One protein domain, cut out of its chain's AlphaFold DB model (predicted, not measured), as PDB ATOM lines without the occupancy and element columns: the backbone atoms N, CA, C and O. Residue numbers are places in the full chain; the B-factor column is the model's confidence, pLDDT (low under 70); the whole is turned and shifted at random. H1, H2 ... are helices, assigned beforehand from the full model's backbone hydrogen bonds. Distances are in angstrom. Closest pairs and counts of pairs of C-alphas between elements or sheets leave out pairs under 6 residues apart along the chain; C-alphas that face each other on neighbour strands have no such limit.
ATOM      1  N   SER A  34     107.727 105.583  29.413       75.81
ATOM      2  CA  SER A  34     106.473 105.497  30.164       75.81
ATOM      3  C   SER A  34     105.286 105.738  29.228       75.81
ATOM      4  O   SER A  34     105.393 106.505  28.268       75.81
ATOM      5  N   TYR A  35     104.116 105.172  29.539       80.88
ATOM      6  CA  TYR A  35     102.867 105.543  28.863       80.88
ATOM      7  C   TYR A  35     102.600 107.060  28.932       80.88
ATOM      8  O   TYR A  35     101.947 107.610  28.050       80.88
ATOM      9  N   LEU A  36     103.165 107.761  29.925       83.44
ATOM     10  CA  LEU A  36     103.104 109.220  30.060       83.44
ATOM     11  C   LEU A  36     103.958 109.978  29.031       83.44
ATOM     12  O   LEU A  36     103.799 111.188  28.888       83.44
ATOM     13  N   ALA A  37     104.823 109.309  28.261       83.31
ATOM     14  CA  ALA A  37     105.611 109.949  27.206       83.31
ATOM     15  C   ALA A  37     104.729 110.595  26.119       83.31
ATOM     16  O   ALA A  37     105.152 111.565  25.481       83.31
ATOM     17  N   ILE A  38     103.500 110.091  25.931       86.69
ATOM     18  CA  ILE A  38     102.492 110.678  25.034       86.69
ATOM     19  C   ILE A  38     102.021 112.066  25.502       86.69
ATOM     20  O   ILE A  38     101.543 112.853  24.690       86.69
ATOM     21  N   CYS A  39     102.193 112.400  26.785       86.88
ATOM     22  CA  CYS A  39     101.810 113.696  27.342       86.88
ATOM     23  C   CYS A  39     102.847 114.804  27.100       86.88
ATOM     24  O   CYS A  39     102.619 115.951  27.477       86.88
ATOM     25  N   SER A  40     103.998 114.486  26.495       86.25
ATOM     26  CA  SER A  40     105.024 115.486  26.186       86.25
ATOM     27  C   SER A  40     104.589 116.420  25.055       86.25
ATOM     28  O   SER A  40     103.916 116.008  24.114       86.25
ATOM     29  N   GLU A  41     105.049 117.672  25.076       85.69
ATOM     30  CA  GLU A  41     104.746 118.648  24.017       85.69
ATOM     31  C   GLU A  41     105.156 118.142  22.620       85.69
ATOM     32  O   GLU A  41     104.417 118.280  21.645       85.69
ATOM     33  N   SER A  42     106.309 117.469  22.528       86.06
ATOM     34  CA  SER A  42     106.774 116.862  21.273       86.06
ATOM     35  C   SER A  42     105.833 115.754  20.777       86.06
ATOM     36  O   SER A  42     105.639 115.628  19.570       86.06
ATOM     37  N   ALA A  43     105.226 114.976  21.682       87.62
ATOM     38  CA  ALA A  43     104.228 113.970  21.329       87.62
ATOM     39  C   ALA A  43     102.925 114.605  20.841       87.62
ATOM     40  O   ALA A  43     102.414 114.211  19.795       87.62
ATOM     41  N   VAL A  44     102.428 115.629  21.546       88.94
ATOM     42  CA  VAL A  44     101.212 116.366  21.160       88.94
ATOM     43  C   VAL A  44     101.356 116.938  19.753       88.94
ATOM     44  O   VAL A  44     100.490 116.719  18.906       88.94
ATOM     45  N   ASN A  45     102.474 117.610  19.472       88.38
ATOM     46  CA  ASN A  45     102.749 118.179  18.153       88.38
ATOM     47  C   ASN A  45     102.835 117.090  17.072       88.38
ATOM     48  O   ASN A  45     102.301 117.251  15.975       88.38
ATOM     49  N   TRP A  46     103.467 115.957  17.388       90.75
ATOM     50  CA  TRP A  46     103.575 114.827  16.467       90.75
ATOM     51  C   TRP A  46     102.215 114.192  16.139       90.75
ATOM     52  O   TRP A  46     101.988 113.823  14.982       90.75
ATOM     53  N   LEU A  47     101.333 114.073  17.139       91.06
ATOM     54  CA  LEU A  47      99.978 113.536  17.005       91.06
ATOM     55  C   LEU A  47      99.090 114.475  16.190       91.06
ATOM     56  O   LEU A  47      98.473 114.025  15.230       91.06
ATOM     57  N   LYS A  48      99.075 115.776  16.514       91.06
ATOM     58  CA  LYS A  48      98.296 116.787  15.776       91.06
ATOM     59  C   LYS A  48      98.633 116.800  14.285       91.06
ATOM     60  O   LYS A  48      97.738 116.849  13.458       91.06
ATOM     61  N   ALA A  49      99.907 116.623  13.936       88.25
ATOM     62  CA  ALA A  49     100.354 116.542  12.544       88.25
ATOM     63  C   ALA A  49      99.877 115.289  11.770       88.25
ATOM     64  O   ALA A  49     100.143 115.183  10.575       88.25
ATOM     65  N   ARG A  50      99.247 114.308  12.433       88.12
ATOM     66  CA  ARG A  50      98.827 113.014  11.851       88.12
ATOM     67  C   ARG A  50      97.343 112.719  11.994       88.12
ATOM     68  O   ARG A  50      96.892 111.662  11.560       88.12
ATOM     69  N   VAL A  51      96.600 113.629  12.600       88.50
ATOM     70  CA  VAL A  51      95.150 113.530  12.724       88.50
ATOM     71  C   VAL A  51      94.498 114.619  11.883       88.50
ATOM     72  O   VAL A  51      95.163 115.542  11.414       88.50
ATOM     73  N   SER A  52      93.191 114.506  11.651       86.19
ATOM     74  CA  SER A  52      92.463 115.576  10.972       86.19
ATOM     75  C   SER A  52      92.361 116.811  11.875       86.19
ATOM     76  O   SER A  52      92.368 116.686  13.099       86.19
ATOM     77  N   SER A  53      92.184 117.999  11.291       85.31
ATOM     78  CA  SER A  53      91.975 119.237  12.063       85.31
ATOM     79  C   SER A  53      90.785 119.145  13.029       85.31
ATOM     80  O   SER A  53      90.793 119.764  14.089       85.31
ATOM     81  N   ALA A  54      89.784 118.320  12.700       86.94
ATOM     82  CA  ALA A  54      88.638 118.049  13.562       86.94
ATOM     83  C   ALA A  54      88.991 117.240  14.828       86.94
ATOM     84  O   ALA A  54      88.235 117.285  15.793       86.94
ATOM     85  N   ASP A  55      90.116 116.518  14.839       88.62
ATOM     86  CA  ASP A  55      90.542 115.646  15.942       88.62
ATOM     87  C   ASP A  55      91.660 116.272  16.810       88.62
ATOM     88  O   ASP A  55      92.035 115.715  17.845       88.62
ATOM     89  N   GLU A  56      92.205 117.438  16.439       90.00
ATOM     90  CA  GLU A  56      93.297 118.089  17.188       90.00
ATOM     91  C   GLU A  56      92.906 118.462  18.627       90.00
ATOM     92  O   GLU A  56      93.735 118.394  19.549       90.00
ATOM     93  N   GLN A  57      91.644 118.851  18.836       89.44
ATOM     94  CA  GLN A  57      91.124 119.124  20.174       89.44
ATOM     95  C   GLN A  57      91.033 117.832  20.989       89.44
ATOM     96  O   GLN A  57      91.494 117.808  22.127       89.44
ATOM     97  N   SER A  58      90.555 116.736  20.392       89.94
ATOM     98  CA  SER A  58      90.503 115.423  21.043       89.94
ATOM     99  C   SER A  58      91.892 114.935  21.462       89.94
ATOM    100  O   SER A  58      92.044 114.431  22.568       89.94
ATOM    101  N   VAL A  59      92.935 115.158  20.652       89.06
ATOM    102  CA  VAL A  59      94.331 114.870  21.047       89.06
ATOM    103  C   VAL A  59      94.738 115.659  22.296       89.06
ATOM    104  O   VAL A  59      95.360 115.112  23.209       89.06
ATOM    105  N   THR A  60      94.371 116.939  22.357       88.75
ATOM    106  CA  THR A  60      94.662 117.800  23.514       88.75
ATOM    107  C   THR A  60      93.904 117.321  24.757       88.75
ATOM    108  O   THR A  60      94.476 117.248  25.848       88.75
ATOM    109  N   ASP A  61      92.642 116.927  24.595       87.56
ATOM    110  CA  ASP A  61      91.799 116.405  25.669       87.56
ATOM    111  C   ASP A  61      92.317 115.063  26.197       87.56
ATOM    112  O   ASP A  61      92.373 114.882  27.415       87.56
ATOM    113  N   ILE A  62      92.759 114.157  25.314       88.19
ATOM    114  CA  ILE A  62      93.365 112.867  25.678       88.19
ATOM    115  C   ILE A  62      94.550 113.089  26.613       88.19
ATOM    116  O   ILE A  62      94.599 112.528  27.708       88.19
ATOM    117  N   VAL A  63      95.484 113.946  26.201       86.19
ATOM    118  CA  VAL A  63      96.700 114.248  26.966       86.19
ATOM    119  C   VAL A  63      96.349 114.901  28.294       86.19
ATOM    120  O   VAL A  63      96.880 114.523  29.335       86.19
ATOM    121  N   THR A  64      95.403 115.837  28.288       85.25
ATOM    122  CA  THR A  64      94.982 116.531  29.506       85.25
ATOM    123  C   THR A  64      94.333 115.568  30.505       85.25
ATOM    124  O   THR A  64      94.640 115.633  31.694       85.25
ATOM    125  N   ARG A  65      93.454 114.664  30.053       84.62
ATOM    126  CA  ARG A  65      92.806 113.659  30.916       84.62
ATOM    127  C   ARG A  65      93.813 112.635  31.436       84.62
ATOM    128  O   ARG A  65      93.788 112.325  32.623       84.62
ATOM    129  N   LEU A  66      94.745 112.179  30.598       80.88
ATOM    130  CA  LEU A  66      95.795 111.242  31.005       80.88
ATOM    131  C   LEU A  66      96.766 111.865  32.024       80.88
ATOM    132  O   LEU A  66      97.104 111.223  33.017       80.88
ATOM    133  N   SER A  67      97.156 113.130  31.838       79.06
ATOM    134  CA  SER A  67      97.966 113.872  32.815       79.06
ATOM    135  C   SER A  67      97.205 114.111  34.119       79.06
ATOM    136  O   SER A  67      97.725 113.822  35.191       79.06
ATOM    137  N   ARG A  68      95.930 114.530  34.055       75.88
ATOM    138  CA  ARG A  68      95.073 114.645  35.250       75.88
ATOM    139  C   ARG A  68      94.952 113.322  35.993       75.88
ATOM    140  O   ARG A  68      94.944 113.317  37.215       75.88
ATOM    141  N   HIS A  69      94.876 112.204  35.279       71.88
ATOM    142  CA  HIS A  69      94.834 110.880  35.883       71.88
ATOM    143  C   HIS A  69      96.131 110.527  36.640       71.88
ATOM    144  O   HIS A  69      96.080 109.827  37.658       71.88
ATOM    145  N   ALA A  70      97.281 111.029  36.180       68.75
ATOM    146  CA  ALA A  70      98.545 110.938  36.907       68.75
ATOM    147  C   ALA A  70      98.587 111.889  38.124       68.75
ATOM    148  O   ALA A  70      99.028 111.477  39.198       68.75
ATOM    149  N   ASP A  71      98.066 113.114  37.987       63.62
ATOM    150  CA  ASP A  71      98.134 114.175  39.005       63.62
ATOM    151  C   ASP A  71      97.093 114.048  40.133       63.62
ATOM    152  O   ASP A  71      97.425 114.268  41.301       63.62
ATOM    153  N   TYR A  72      95.845 113.672  39.818       56.34
ATOM    154  CA  TYR A  72      94.703 113.559  40.749       56.34
ATOM    155  C   TYR A  72      95.030 112.694  41.977       56.34
ATOM    156  O   TYR A  72      94.508 112.912  43.067       56.34
ATOM    157  N   LYS A  73      95.969 111.758  41.825       57.72
ATOM    158  CA  LYS A  73      96.392 110.809  42.858       57.72
ATOM    159  C   LYS A  73      97.412 111.368  43.852       57.72
ATOM    160  O   LYS A  73      97.602 110.780  44.910       57.72
ATOM    161  N   ARG A 414      91.299  89.690  28.618       89.62
ATOM    162  CA  ARG A 414      90.187  88.741  28.850       89.62
ATOM    163  C   ARG A 414      90.396  87.756  30.007       89.62
ATOM    164  O   ARG A 414      89.465  87.045  30.373       89.62
ATOM    165  N   TYR A 415      91.628  87.616  30.490       88.81
ATOM    166  CA  TYR A 415      91.968  86.712  31.587       88.81
ATOM    167  C   TYR A 415      91.973  87.402  32.948       88.81
ATOM    168  O   TYR A 415      92.052  86.701  33.955       88.81
ATOM    169  N   ILE A 416      91.898  88.732  32.956       85.94
ATOM    170  CA  ILE A 416      91.944  89.562  34.149       85.94
ATOM    171  C   ILE A 416      90.522  89.804  34.632       85.94
ATOM    172  O   ILE A 416      89.657  90.204  33.853       85.94
ATOM    173  N   ASP A 417      90.298  89.596  35.925       82.94
ATOM    174  CA  ASP A 417      89.067  90.032  36.563       82.94
ATOM    175  C   ASP A 417      89.195  91.532  36.881       82.94
ATOM    176  O   ASP A 417      90.111  91.976  37.581       82.94
ATOM    177  N   THR A 418      88.305  92.340  36.307       80.88
ATOM    178  CA  THR A 418      88.326  93.804  36.436       80.88
ATOM    179  C   THR A 418      87.673  94.235  37.751       80.88
ATOM    180  O   THR A 418      86.611  94.852  37.759       80.88
ATOM    181  N   ASP A 419      88.277  93.855  38.876       76.69
ATOM    182  CA  ASP A 419      87.805  94.166  40.226       76.69
ATOM    183  C   ASP A 419      88.859  94.938  41.047       76.69
ATOM    184  O   ASP A 419      89.938  95.277  40.563       76.69
ATOM    185  N   MET A 420      88.538  95.267  42.304       74.19
ATOM    186  CA  MET A 420      89.440  96.014  43.198       74.19
ATOM    187  C   MET A 420      90.545  95.143  43.819       74.19
ATOM    188  O   MET A 420      91.335  95.639  44.631       74.19
ATOM    189  N   ASN A 421      90.616  93.856  43.480       76.06
ATOM    190  CA  ASN A 421      91.584  92.908  44.020       76.06
ATOM    191  C   ASN A 421      92.797  92.771  43.108       76.06
ATOM    192  O   ASN A 421      93.912  92.668  43.626       76.06
ATOM    193  N   THR A 422      92.580  92.829  41.797       81.44
ATOM    194  CA  THR A 422      93.626  92.730  40.782       81.44
ATOM    195  C   THR A 422      94.642  93.871  40.882       81.44
ATOM    196  O   THR A 422      94.294  95.044  41.022       81.44
ATOM    197  N   THR A 423      95.923  93.520  40.753       81.44
ATOM    198  CA  THR A 423      97.054  94.450  40.787       81.44
ATOM    199  C   THR A 423      96.935  95.570  39.745       81.44
ATOM    200  O   THR A 423      96.649  95.337  38.566       81.44
ATOM    201  N   GLY A 424      97.234  96.804  40.162       82.69
ATOM    202  CA  GLY A 424      97.068  98.006  39.341       82.69
ATOM    203  C   GLY A 424      97.847  98.008  38.021       82.69
ATOM    204  O   GLY A 424      97.341  98.494  37.005       82.69
ATOM    205  N   CYS A 425      99.045  97.414  37.981       86.00
ATOM    206  CA  CYS A 425      99.807  97.302  36.737       86.00
ATOM    207  C   CYS A 425      99.100  96.441  35.675       86.00
ATOM    208  O   CYS A 425      99.167  96.776  34.489       86.00
ATOM    209  N   LEU A 426      98.396  95.381  36.092       88.75
ATOM    210  CA  LEU A 426      97.625  94.498  35.213       88.75
ATOM    211  C   LEU A 426      96.364  95.192  34.704       88.75
ATOM    212  O   LEU A 426      96.037  95.083  33.525       88.75
ATOM    213  N   LEU A 427      95.680  95.933  35.578       87.75
ATOM    214  CA  LEU A 427      94.448  96.635  35.227       87.75
ATOM    215  C   LEU A 427      94.688  97.839  34.314       87.75
ATOM    216  O   LEU A 427      93.852  98.116  33.457       87.75
ATOM    217  N   PHE A 428      95.794  98.563  34.494       87.50
ATOM    218  CA  PHE A 428      95.974  99.866  33.857       87.50
ATOM    219  C   PHE A 428      97.291 100.002  33.093       87.50
ATOM    220  O   PHE A 428      97.263 100.192  31.880       87.50
ATOM    221  N   SER A 429      98.444  99.909  33.763       87.62
ATOM    222  CA  SER A 429      99.732 100.337  33.188       87.62
ATOM    223  C   SER A 429     100.150  99.547  31.944       87.62
ATOM    224  O   SER A 429     100.563 100.150  30.947       87.62
ATOM    225  N   TYR A 430     100.026  98.215  31.965       92.25
ATOM    226  CA  TYR A 430     100.352  97.386  30.802       92.25
ATOM    227  C   TYR A 430      99.322  97.547  29.668       92.25
ATOM    228  O   TYR A 430      99.751  97.854  28.550       92.25
ATOM    229  N   PRO A 431      97.991  97.440  29.904       94.25
ATOM    230  CA  PRO A 431      96.999  97.694  28.855       94.25
ATOM    231  C   PRO A 431      97.077  99.105  28.256       94.25
ATOM    232  O   PRO A 431      96.947  99.248  27.044       94.25
ATOM    233  N   MET A 432      97.350 100.138  29.062       92.06
ATOM    234  CA  MET A 432      97.522 101.512  28.571       92.06
ATOM    235  C   MET A 432      98.753 101.650  27.683       92.06
ATOM    236  O   MET A 432      98.671 102.242  26.607       92.06
ATOM    237  N   THR A 433      99.889 101.092  28.108       92.56
ATOM    238  CA  THR A 433     101.109 101.073  27.292       92.56
ATOM    239  C   THR A 433     100.847 100.379  25.953       92.56
ATOM    240  O   THR A 433     101.189 100.921  24.902       92.56
ATOM    241  N   ALA A 434     100.187  99.219  25.968       95.88
ATOM    242  CA  ALA A 434      99.849  98.475  24.760       95.88
ATOM    243  C   ALA A 434      98.890  99.247  23.835       95.88
ATOM    244  O   ALA A 434      99.139  99.334  22.631       95.88
ATOM    245  N   LEU A 435      97.845  99.867  24.391       95.94
ATOM    246  CA  LEU A 435      96.910 100.718  23.654       95.94
ATOM    247  C   LEU A 435      97.637 101.866  22.941       95.94
ATOM    248  O   LEU A 435      97.398 102.100  21.759       95.94
ATOM    249  N   ILE A 436      98.540 102.560  23.638       94.19
ATOM    250  CA  ILE A 436      99.306 103.675  23.068       94.19
ATOM    251  C   ILE A 436     100.247 103.188  21.960       94.19
ATOM    252  O   ILE A 436     100.359 103.848  20.927       94.19
ATOM    253  N   VAL A 437     100.900 102.033  22.131       94.31
ATOM    254  CA  VAL A 437     101.741 101.432  21.081       94.31
ATOM    255  C   VAL A 437     100.922 101.147  19.820       94.31
ATOM    256  O   VAL A 437     101.352 101.524  18.729       94.31
ATOM    257  N   LEU A 438      99.732 100.549  19.953       96.50
ATOM    258  CA  LEU A 438      98.836 100.289  18.819       96.50
ATOM    259  C   LEU A 438      98.341 101.589  18.173       96.50
ATOM    260  O   LEU A 438      98.403 101.728  16.953       96.50
ATOM    261  N   PHE A 439      97.925 102.567  18.981       95.94
ATOM    262  CA  PHE A 439      97.469 103.873  18.508       95.94
ATOM    263  C   PHE A 439      98.532 104.568  17.648       95.94
ATOM    264  O   PHE A 439      98.270 104.974  16.515       95.94
ATOM    265  N   VAL A 440      99.765 104.648  18.157       93.00
ATOM    266  CA  VAL A 440     100.891 105.249  17.434       93.00
ATOM    267  C   VAL A 440     101.222 104.452  16.175       93.00
ATOM    268  O   VAL A 440     101.468 105.056  15.131       93.00
ATOM    269  N   HIS A 441     101.204 103.118  16.241       93.31
ATOM    270  CA  HIS A 441     101.477 102.264  15.088       93.31
ATOM    271  C   HIS A 441     100.488 102.506  13.940       93.31
ATOM    272  O   HIS A 441     100.924 102.666  12.796       93.31
ATOM    273  N   ILE A 442      99.190 102.603  14.250       94.88
ATOM    274  CA  ILE A 442      98.130 102.882  13.272       94.88
ATOM    275  C   ILE A 442      98.319 104.266  12.649       94.88
ATOM    276  O   ILE A 442      98.283 104.392  11.429       94.88
ATOM    277  N   LEU A 443      98.589 105.301  13.453       92.44
ATOM    278  CA  LEU A 443      98.827 106.652  12.929       92.44
ATOM    279  C   LEU A 443     100.102 106.755  12.081       92.44
ATOM    280  O   LEU A 443     100.205 107.616  11.209       92.44
ATOM    281  N   GLN A 444     101.095 105.901  12.331       89.31
ATOM    282  CA  GLN A 444     102.287 105.812  11.491       89.31
ATOM    283  C   GLN A 444     102.043 105.052  10.188       89.31
ATOM    284  O   GLN A 444     102.615 105.428   9.168       89.31
ATOM    285  N   ASN A 445     101.256 103.974  10.230       89.94
ATOM    286  CA  ASN A 445     101.088 103.033   9.120       89.94
ATOM    287  C   ASN A 445      99.598 102.692   8.905       89.94
ATOM    288  O   ASN A 445      99.202 101.535   9.033       89.94
ATOM    289  N   PRO A 446      98.757 103.672   8.542       90.06
ATOM    290  CA  PRO A 446      97.305 103.478   8.433       90.06
ATOM    291  C   PRO A 446      96.900 102.511   7.305       90.06
ATOM    292  O   PRO A 446      95.803 101.954   7.319       90.06
ATOM    293  N   LEU A 447      97.798 102.284   6.341       89.44
ATOM    294  CA  LEU A 447      97.641 101.318   5.248       89.44
ATOM    295  C   LEU A 447      98.248  99.941   5.549       89.44
ATOM    296  O   LEU A 447      98.243  99.079   4.673       89.44
ATOM    297  N   ALA A 448      98.778  99.711   6.756       89.19
ATOM    298  CA  ALA A 448      99.297  98.399   7.118       89.19
ATOM    299  C   ALA A 448      98.194  97.327   6.985       89.19
ATOM    300  O   ALA A 448      97.035  97.599   7.328       89.19
ATOM    301  N   PRO A 449      98.527  96.098   6.546       88.44
ATOM    302  CA  PRO A 449      97.559  95.002   6.489       88.44
ATOM    303  C   PRO A 449      96.870  94.757   7.841       88.44
ATOM    304  O   PRO A 449      95.663  94.535   7.892       88.44
ATOM    305  N   SER A 450      97.613  94.908   8.942       91.62
ATOM    306  CA  SER A 450      97.115  94.747  10.312       91.62
ATOM    307  C   SER A 450      96.289  95.924  10.833       91.62
ATOM    308  O   SER A 450      95.688  95.804  11.897       91.62
ATOM    309  N   ALA A 451      96.223  97.064  10.133       91.44
ATOM    310  CA  ALA A 451      95.636  98.286  10.686       91.44
ATOM    311  C   ALA A 451      94.169  98.093  11.113       91.44
ATOM    312  O   ALA A 451      93.746  98.609  12.143       91.44
ATOM    313  N   HIS A 452      93.401  97.298  10.361       90.31
ATOM    314  CA  HIS A 452      92.013  96.998  10.714       90.31
ATOM    315  C   HIS A 452      91.908  96.104  11.960       90.31
ATOM    316  O   HIS A 452      91.146  96.421  12.872       90.31
ATOM    317  N   SER A 453      92.699  95.027  12.043       93.12
ATOM    318  CA  SER A 453      92.734  94.175  13.239       93.12
ATOM    319  C   SER A 453      93.252  94.930  14.466       93.12
ATOM    320  O   SER A 453      92.764  94.705  15.569       93.12
ATOM    321  N   ASP A 454      94.187  95.863  14.282       95.69
ATOM    322  CA  ASP A 454      94.730  96.692  15.359       95.69
ATOM    323  C   ASP A 454      93.670  97.665  15.902       95.69
ATOM    324  O   ASP A 454      93.574  97.835  17.117       95.69
ATOM    325  N   VAL A 455      92.804  98.223  15.045       96.00
ATOM    326  CA  VAL A 455      91.625  98.999  15.483       96.00
ATOM    327  C   VAL A 455      90.666  98.131  16.305       96.00
ATOM    328  O   VAL A 455      90.223  98.564  17.367       96.00
ATOM    329  N   VAL A 456      90.390  96.893  15.882       95.62
ATOM    330  CA  VAL A 456      89.535  95.964  16.653       95.62
ATOM    331  C   VAL A 456      90.150  95.641  18.020       95.62
ATOM    332  O   VAL A 456      89.445  95.580  19.026       95.62
ATOM    333  N   LEU A 457      91.474  95.485  18.101       96.38
ATOM    334  CA  LEU A 457      92.167  95.321  19.381       96.38
ATOM    335  C   LEU A 457      92.050  96.578  20.256       96.38
ATOM    336  O   LEU A 457      91.831  96.462  21.461       96.38
ATOM    337  N   MET A 458      92.121  97.781  19.681       96.69
ATOM    338  CA  MET A 458      91.846  99.010  20.436       96.69
ATOM    339  C   MET A 458      90.407  99.057  20.972       96.69
ATOM    340  O   MET A 458      90.195  99.548  22.083       96.69
ATOM    341  N   ASP A 459      89.424  98.501  20.258       94.75
ATOM    342  CA  ASP A 459      88.050  98.360  20.765       94.75
ATOM    343  C   ASP A 459      87.965  97.368  21.933       94.75
ATOM    344  O   ASP A 459      87.273  97.629  22.918       94.75
ATOM    345  N   MET A 460      88.718  96.264  21.883       94.50
ATOM    346  CA  MET A 460      88.825  95.332  23.015       94.50
ATOM    347  C   MET A 460      89.432  96.009  24.249       94.50
ATOM    348  O   MET A 460      88.886  95.889  25.346       94.50
ATOM    349  N   ALA A 461      90.524  96.760  24.073       94.31
ATOM    350  CA  ALA A 461      91.117  97.554  25.145       94.31
ATOM    351  C   ALA A 461      90.121  98.596  25.683       94.31
ATOM    352  O   ALA A 461      89.994  98.760  26.893       94.31
ATOM    353  N   THR A 462      89.354  99.244  24.803       93.88
ATOM    354  CA  THR A 462      88.271 100.154  25.198       93.88
ATOM    355  C   THR A 462      87.228  99.449  26.066       93.88
ATOM    356  O   THR A 462      86.819  99.997  27.088       93.88
ATOM    357  N   GLY A 463      86.841  98.219  25.715       92.75
ATOM    358  CA  GLY A 463      85.948  97.385  26.521       92.75
ATOM    359  C   GLY A 463      86.510  97.075  27.911       92.75
ATOM    360  O   GLY A 463      85.799  97.230  28.901       92.75
ATOM    361  N   HIS A 464      87.794  96.714  27.999       92.19
ATOM    362  CA  HIS A 464      88.502  96.512  29.273       92.19
ATOM    363  C   HIS A 464      88.473  97.772  30.151       92.19
ATOM    364  O   HIS A 464      88.069  97.718  31.311       92.19
ATOM    365  N   PHE A 465      88.818  98.936  29.594       90.44
ATOM    366  CA  PHE A 465      88.788 100.192  30.346       90.44
ATOM    367  C   PHE A 465      87.370 100.632  30.724       90.44
ATOM    368  O   PHE A 465      87.188 101.192  31.800       90.44
ATOM    369  N   ALA A 466      86.360 100.344  29.901       89.19
ATOM    370  CA  ALA A 466      84.961 100.592  30.248       89.19
ATOM    371  C   ALA A 466      84.491  99.700  31.411       89.19
ATOM    372  O   ALA A 466      83.793 100.174  32.306       89.19
ATOM    373  N   GLN A 467      84.907  98.428  31.442       88.00
ATOM    374  CA  GLN A 467      84.679  97.555  32.598       88.00
ATOM    375  C   GLN A 467      85.383  98.093  33.843       88.00
ATOM    376  O   GLN A 467      84.798  98.073  34.923       88.00
ATOM    377  N   LEU A 468      86.599  98.623  33.696       85.06
ATOM    378  CA  LEU A 468      87.352  99.207  34.803       85.06
ATOM    379  C   LEU A 468      86.692 100.484  35.334       85.06
ATOM    380  O   LEU A 468      86.571 100.652  36.543       85.06
ATOM    381  N   GLU A 469      86.222 101.368  34.456       83.12
ATOM    382  CA  GLU A 469      85.456 102.569  34.815       83.12
ATOM    383  C   GLU A 469      84.168 102.211  35.568       83.12
ATOM    384  O   GLU A 469      83.851 102.826  36.591       83.12
ATOM    385  N   PHE A 470      83.461 101.176  35.108       82.88
ATOM    386  CA  PHE A 470      82.273 100.656  35.778       82.88
ATOM    387  C   PHE A 470      82.610 100.081  37.161       82.88
ATOM    388  O   PHE A 470      82.013 100.477  38.164       82.88
ATOM    389  N   ALA A 471      83.617  99.209  37.234       78.50
ATOM    390  CA  ALA A 471      84.047  98.556  38.467       78.50
ATOM    391  C   ALA A 471      84.667  99.519  39.489       78.50
ATOM    392  O   ALA A 471      84.686  99.202  40.671       78.50
ATOM    393  N   THR A 472      85.152 100.690  39.064       71.50
ATOM    394  CA  THR A 472      85.708 101.742  39.938       71.50
ATOM    395  C   THR A 472      84.715 102.864  40.252       71.50
ATOM    396  O   THR A 472      85.073 103.825  40.932       71.50
ATOM    397  N   SER A 473      83.463 102.763  39.784       66.06
ATOM    398  CA  SER A 473      82.415 103.773  40.003       66.06
ATOM    399  C   SER A 473      82.840 105.196  39.595       66.06
ATOM    400  O   SER A 473      82.658 106.146  40.354       66.06
ATOM    401  N   MET A 474      83.399 105.353  38.385       52.84
ATOM    402  CA  MET A 474      83.784 106.647  37.780       52.84
ATOM    403  C   MET A 474      84.941 107.410  38.457       52.84
ATOM    404  O   MET A 474      85.158 108.584  38.161       52.84
ATOM    405  N   GLN A 475      85.750 106.769  39.306       57.34
ATOM    406  CA  GLN A 475      87.021 107.366  39.766       57.34
ATOM    407  C   GLN A 475      88.076 107.467  38.644       57.34
ATOM    408  O   GLN A 475      89.113 108.114  38.804       57.34
ATOM    409  N   LEU A 476      87.811 106.828  37.500       63.41
ATOM    410  CA  LEU A 476      88.662 106.788  36.319       63.41
ATOM    411  C   LEU A 476      87.897 107.320  35.109       63.41
ATOM    412  O   LEU A 476      87.072 106.620  34.533       63.41
ATOM    413  N   GLU A 477      88.194 108.548  34.695       67.38
ATOM    414  CA  GLU A 477      87.668 109.094  33.444       67.38
ATOM    415  C   GLU A 477      88.422 108.464  32.263       67.38
ATOM    416  O   GLU A 477      89.479 108.953  31.878       67.38
ATOM    417  N   VAL A 478      87.906 107.374  31.684       74.19
ATOM    418  CA  VAL A 478      88.566 106.639  30.576       74.19
ATOM    419  C   VAL A 478      88.085 107.059  29.186       74.19
ATOM    420  O   VAL A 478      88.397 106.408  28.192       74.19
ATOM    421  N   GLN A 479      87.343 108.164  29.072       81.19
ATOM    422  CA  GLN A 479      86.857 108.671  27.782       81.19
ATOM    423  C   GLN A 479      87.994 108.859  26.762       81.19
ATOM    424  O   GLN A 479      87.820 108.550  25.587       81.19
ATOM    425  N   PHE A 480      89.182 109.258  27.221       83.56
ATOM    426  CA  PHE A 480      90.359 109.424  26.368       83.56
ATOM    427  C   PHE A 480      90.775 108.128  25.638       83.56
ATOM    428  O   PHE A 480      91.326 108.188  24.541       83.56
ATOM    429  N   VAL A 481      90.485 106.949  26.204       90.25
ATOM    430  CA  VAL A 481      90.712 105.643  25.557       90.25
ATOM    431  C   VAL A 481      89.801 105.477  24.344       90.25
ATOM    432  O   VAL A 481      90.263 105.085  23.271       90.25
ATOM    433  N   ARG A 482      88.518 105.830  24.498       90.94
ATOM    434  CA  ARG A 482      87.528 105.789  23.412       90.94
ATOM    435  C   ARG A 482      87.933 106.752  22.302       90.94
ATOM    436  O   ARG A 482      87.915 106.380  21.132       90.94
ATOM    437  N   ASP A 483      88.357 107.958  22.673       91.81
ATOM    438  CA  ASP A 483      88.798 108.981  21.724       91.81
ATOM    439  C   ASP A 483      90.008 108.491  20.902       91.81
ATOM    440  O   ASP A 483      90.013 108.633  19.679       91.81
ATOM    441  N   MET A 484      90.988 107.818  21.527       94.25
ATOM    442  CA  MET A 484      92.112 107.194  20.809       94.25
ATOM    443  C   MET A 484      91.650 106.149  19.783       94.25
ATOM    444  O   MET A 484      92.103 106.179  18.636       94.25
ATOM    445  N   ALA A 485      90.739 105.246  20.160       94.81
ATOM    446  CA  ALA A 485      90.204 104.235  19.244       94.81
ATOM    447  C   ALA A 485      89.409 104.866  18.083       94.81
ATOM    448  O   ALA A 485      89.552 104.453  16.928       94.81
ATOM    449  N   HIS A 486      88.622 105.912  18.358       93.56
ATOM    450  CA  HIS A 486      87.887 106.657  17.334       93.56
ATOM    451  C   HIS A 486      88.813 107.348  16.329       93.56
ATOM    452  O   HIS A 486      88.596 107.227  15.120       93.56
ATOM    453  N   ILE A 487      89.858 108.027  16.807       94.12
ATOM    454  CA  ILE A 487      90.857 108.680  15.952       94.12
ATOM    455  C   ILE A 487      91.580 107.640  15.087       94.12
ATOM    456  O   ILE A 487      91.704 107.830  13.876       94.12
ATOM    457  N   ALA A 488      92.007 106.518  15.676       94.50
ATOM    458  CA  ALA A 488      92.674 105.439  14.947       94.50
ATOM    459  C   ALA A 488      91.798 104.880  13.818       94.50
ATOM    460  O   ALA A 488      92.250 104.761  12.678       94.50
ATOM    461  N   ARG A 489      90.521 104.597  14.111       94.44
ATOM    462  CA  ARG A 489      89.555 104.112  13.117       94.44
ATOM    463  C   ARG A 489      89.393 105.100  11.965       94.44
ATOM    464  O   ARG A 489      89.506 104.711  10.804       94.44
ATOM    465  N   ARG A 490      89.187 106.382  12.279       91.12
ATOM    466  CA  ARG A 490      89.051 107.437  11.268       91.12
ATOM    467  C   ARG A 490      90.288 107.552  10.381       91.12
ATOM    468  O   ARG A 490      90.132 107.686   9.170       91.12
ATOM    469  N   ALA A 491      91.487 107.473  10.959       89.81
ATOM    470  CA  ALA A 491      92.736 107.541  10.204       89.81
ATOM    471  C   ALA A 491      92.839 106.411   9.162       89.81
ATOM    472  O   ALA A 491      93.188 106.665   8.010       89.81
ATOM    473  N   VAL A 492      92.468 105.180   9.535       90.56
ATOM    474  CA  VAL A 492      92.449 104.028   8.616       90.56
ATOM    475  C   VAL A 492      91.376 104.191   7.536       90.56
ATOM    476  O   VAL A 492      91.646 103.990   6.353       90.56
ATOM    477  N   GLU A 493      90.156 104.574   7.919       88.31
ATOM    478  CA  GLU A 493      89.033 104.710   6.986       88.31
ATOM    479  C   GLU A 493      89.212 105.844   5.976       88.31
ATOM    480  O   GLU A 493      88.795 105.706   4.828       88.31
ATOM    481  N   GLN A 494      89.768 106.983   6.392       84.19
ATOM    482  CA  GLN A 494      89.975 108.130   5.511       84.19
ATOM    483  C   GLN A 494      91.023 107.801   4.446       84.19
ATOM    484  O   GLN A 494      90.768 107.956   3.258       84.19
ATOM    485  N   ILE A 495      92.159 107.242   4.858       80.44
ATOM    486  CA  ILE A 495      93.269 106.965   3.943       80.44
ATOM    487  C   ILE A 495      92.940 105.811   2.987       80.44
ATOM    488  O   ILE A 495      93.326 105.858   1.822       80.44
ATOM    489  N   ARG A 496      92.182 104.795   3.423       79.69
ATOM    490  CA  ARG A 496      91.705 103.732   2.517       79.69
ATOM    491  C   ARG A 496      90.683 104.237   1.501       79.69
ATOM    492  O   ARG A 496      90.738 103.811   0.349       79.69
ATOM    493  N   ARG A 497      89.799 105.159   1.905       77.50
ATOM    494  CA  ARG A 497      88.875 105.847   0.988       77.50
ATOM    495  C   ARG A 497      89.638 106.652  -0.061       77.50
ATOM    496  O   ARG A 497      89.361 106.497  -1.245       77.50
ATOM    497  N   ASP A 498      90.630 107.429   0.362       76.75
ATOM    498  CA  ASP A 498      91.453 108.243  -0.540       76.75
ATOM    499  C   ASP A 498      92.311 107.376  -1.487       76.75
ATOM    500  O   ASP A 498      92.582 107.766  -2.623       76.75
ATOM    501  N   ALA A 499      92.702 106.174  -1.045       72.31
ATOM    502  CA  ALA A 499      93.497 105.216  -1.814       72.31
ATOM    503  C   ALA A 499      92.678 104.228  -2.673       72.31
ATOM    504  O   ALA A 499      93.286 103.406  -3.358       72.31
ATOM    505  N   TRP A 500      91.338 104.285  -2.656       69.81
ATOM    506  CA  TRP A 500      90.447 103.343  -3.365       69.81
ATOM    507  C   TRP A 500      90.706 101.859  -3.029       69.81
ATOM    508  O   TRP A 500      90.612 100.990  -3.894       69.81
ATOM    509  N   ILE A 501      91.054 101.561  -1.773       66.56
ATOM    510  CA  ILE A 501      91.329 100.193  -1.308       66.56
ATOM    511  C   ILE A 501      90.066  99.616  -0.655       66.56
ATOM    512  O   ILE A 501      89.599 100.147   0.356       66.56
ATOM    513  N   ASP A 502      89.550  98.506  -1.196       57.06
ATOM    514  CA  ASP A 502      88.429  97.769  -0.602       57.06
ATOM    515  C   ASP A 502      88.791  97.200   0.779       57.06
ATOM    516  O   ASP A 502      89.909  96.743   1.034       57.06
TER     517      ASP A 502
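This is residues 34 to 73 and 414 to 502 of the 536 residues of the protein "Fungal_trans domain-containing protein" of Cladophialophora immunda (UniProt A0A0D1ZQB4). Three long helices, H4, H5 and H6, make an up-and-down bundle, each running against the one before it, and H3 with the short H1 and H2 packs on one side of it. H3 packs on H6 and H1 on H4, while H2 forms a hairpin with H3. The printed part has 129 residues with six named helices, H1 to H6 in chain order, and no named strand: all helix. It is compact, with a radius of gyration of the C-alphas of 14.9 A, and only just elongated, spanning 48 by 32 by 22 A.

Start at H1, residues 35 to 39: it touches H3, residues 53 to 71, closest at C-alphas Cys 39 and Val 63, 5.2 A, and H4, residues 424 to 444, closest at Tyr 35 and Thr 433, 5.1 A. H2, residues 41 to 48, touches H3 at C-alphas Lys 48 and Glu 56, 5.4 A, at 36 degrees, only just steep, opposite ways. H3 touches residues 480 to 487 alone of H6, residues 479 to 498, closest at C-alphas Ile 62 and Phe 480, 4.6 A, at a shallow tilt of 27 degrees, opposite ways. H5, residues 451 to 471, forms hairpins with H4, C-alphas Ile 442 and Ala 451 closest at 5.8 A, and with H6, Met 458 and Ala 485 closest at 5.6 A. H3 and H5 are apart. Every O i to N i+4 pair is within hydrogen-bond range in H2, H5 and H6; H3 has 13 of 15, H4 15 of 17, and H1 0 of 1, with 1 of 2 O i to N i+3 pairs.

Find C-alpha 35 at (102.867, 105.543, 28.863), where H1 begins. H3 runs 28.1 A, H4 29.4 A and H5 30.1 A; H6 runs 28.7 A to C-alpha 498 at (91.453, 108.243, -0.540).

Residues 74 to 413 are not printed; C-alphas 73 and 414 are 26.9 A apart. Look for pLDDT under 70 at residues 70 to 73, 473 to 477 and 500 to 502.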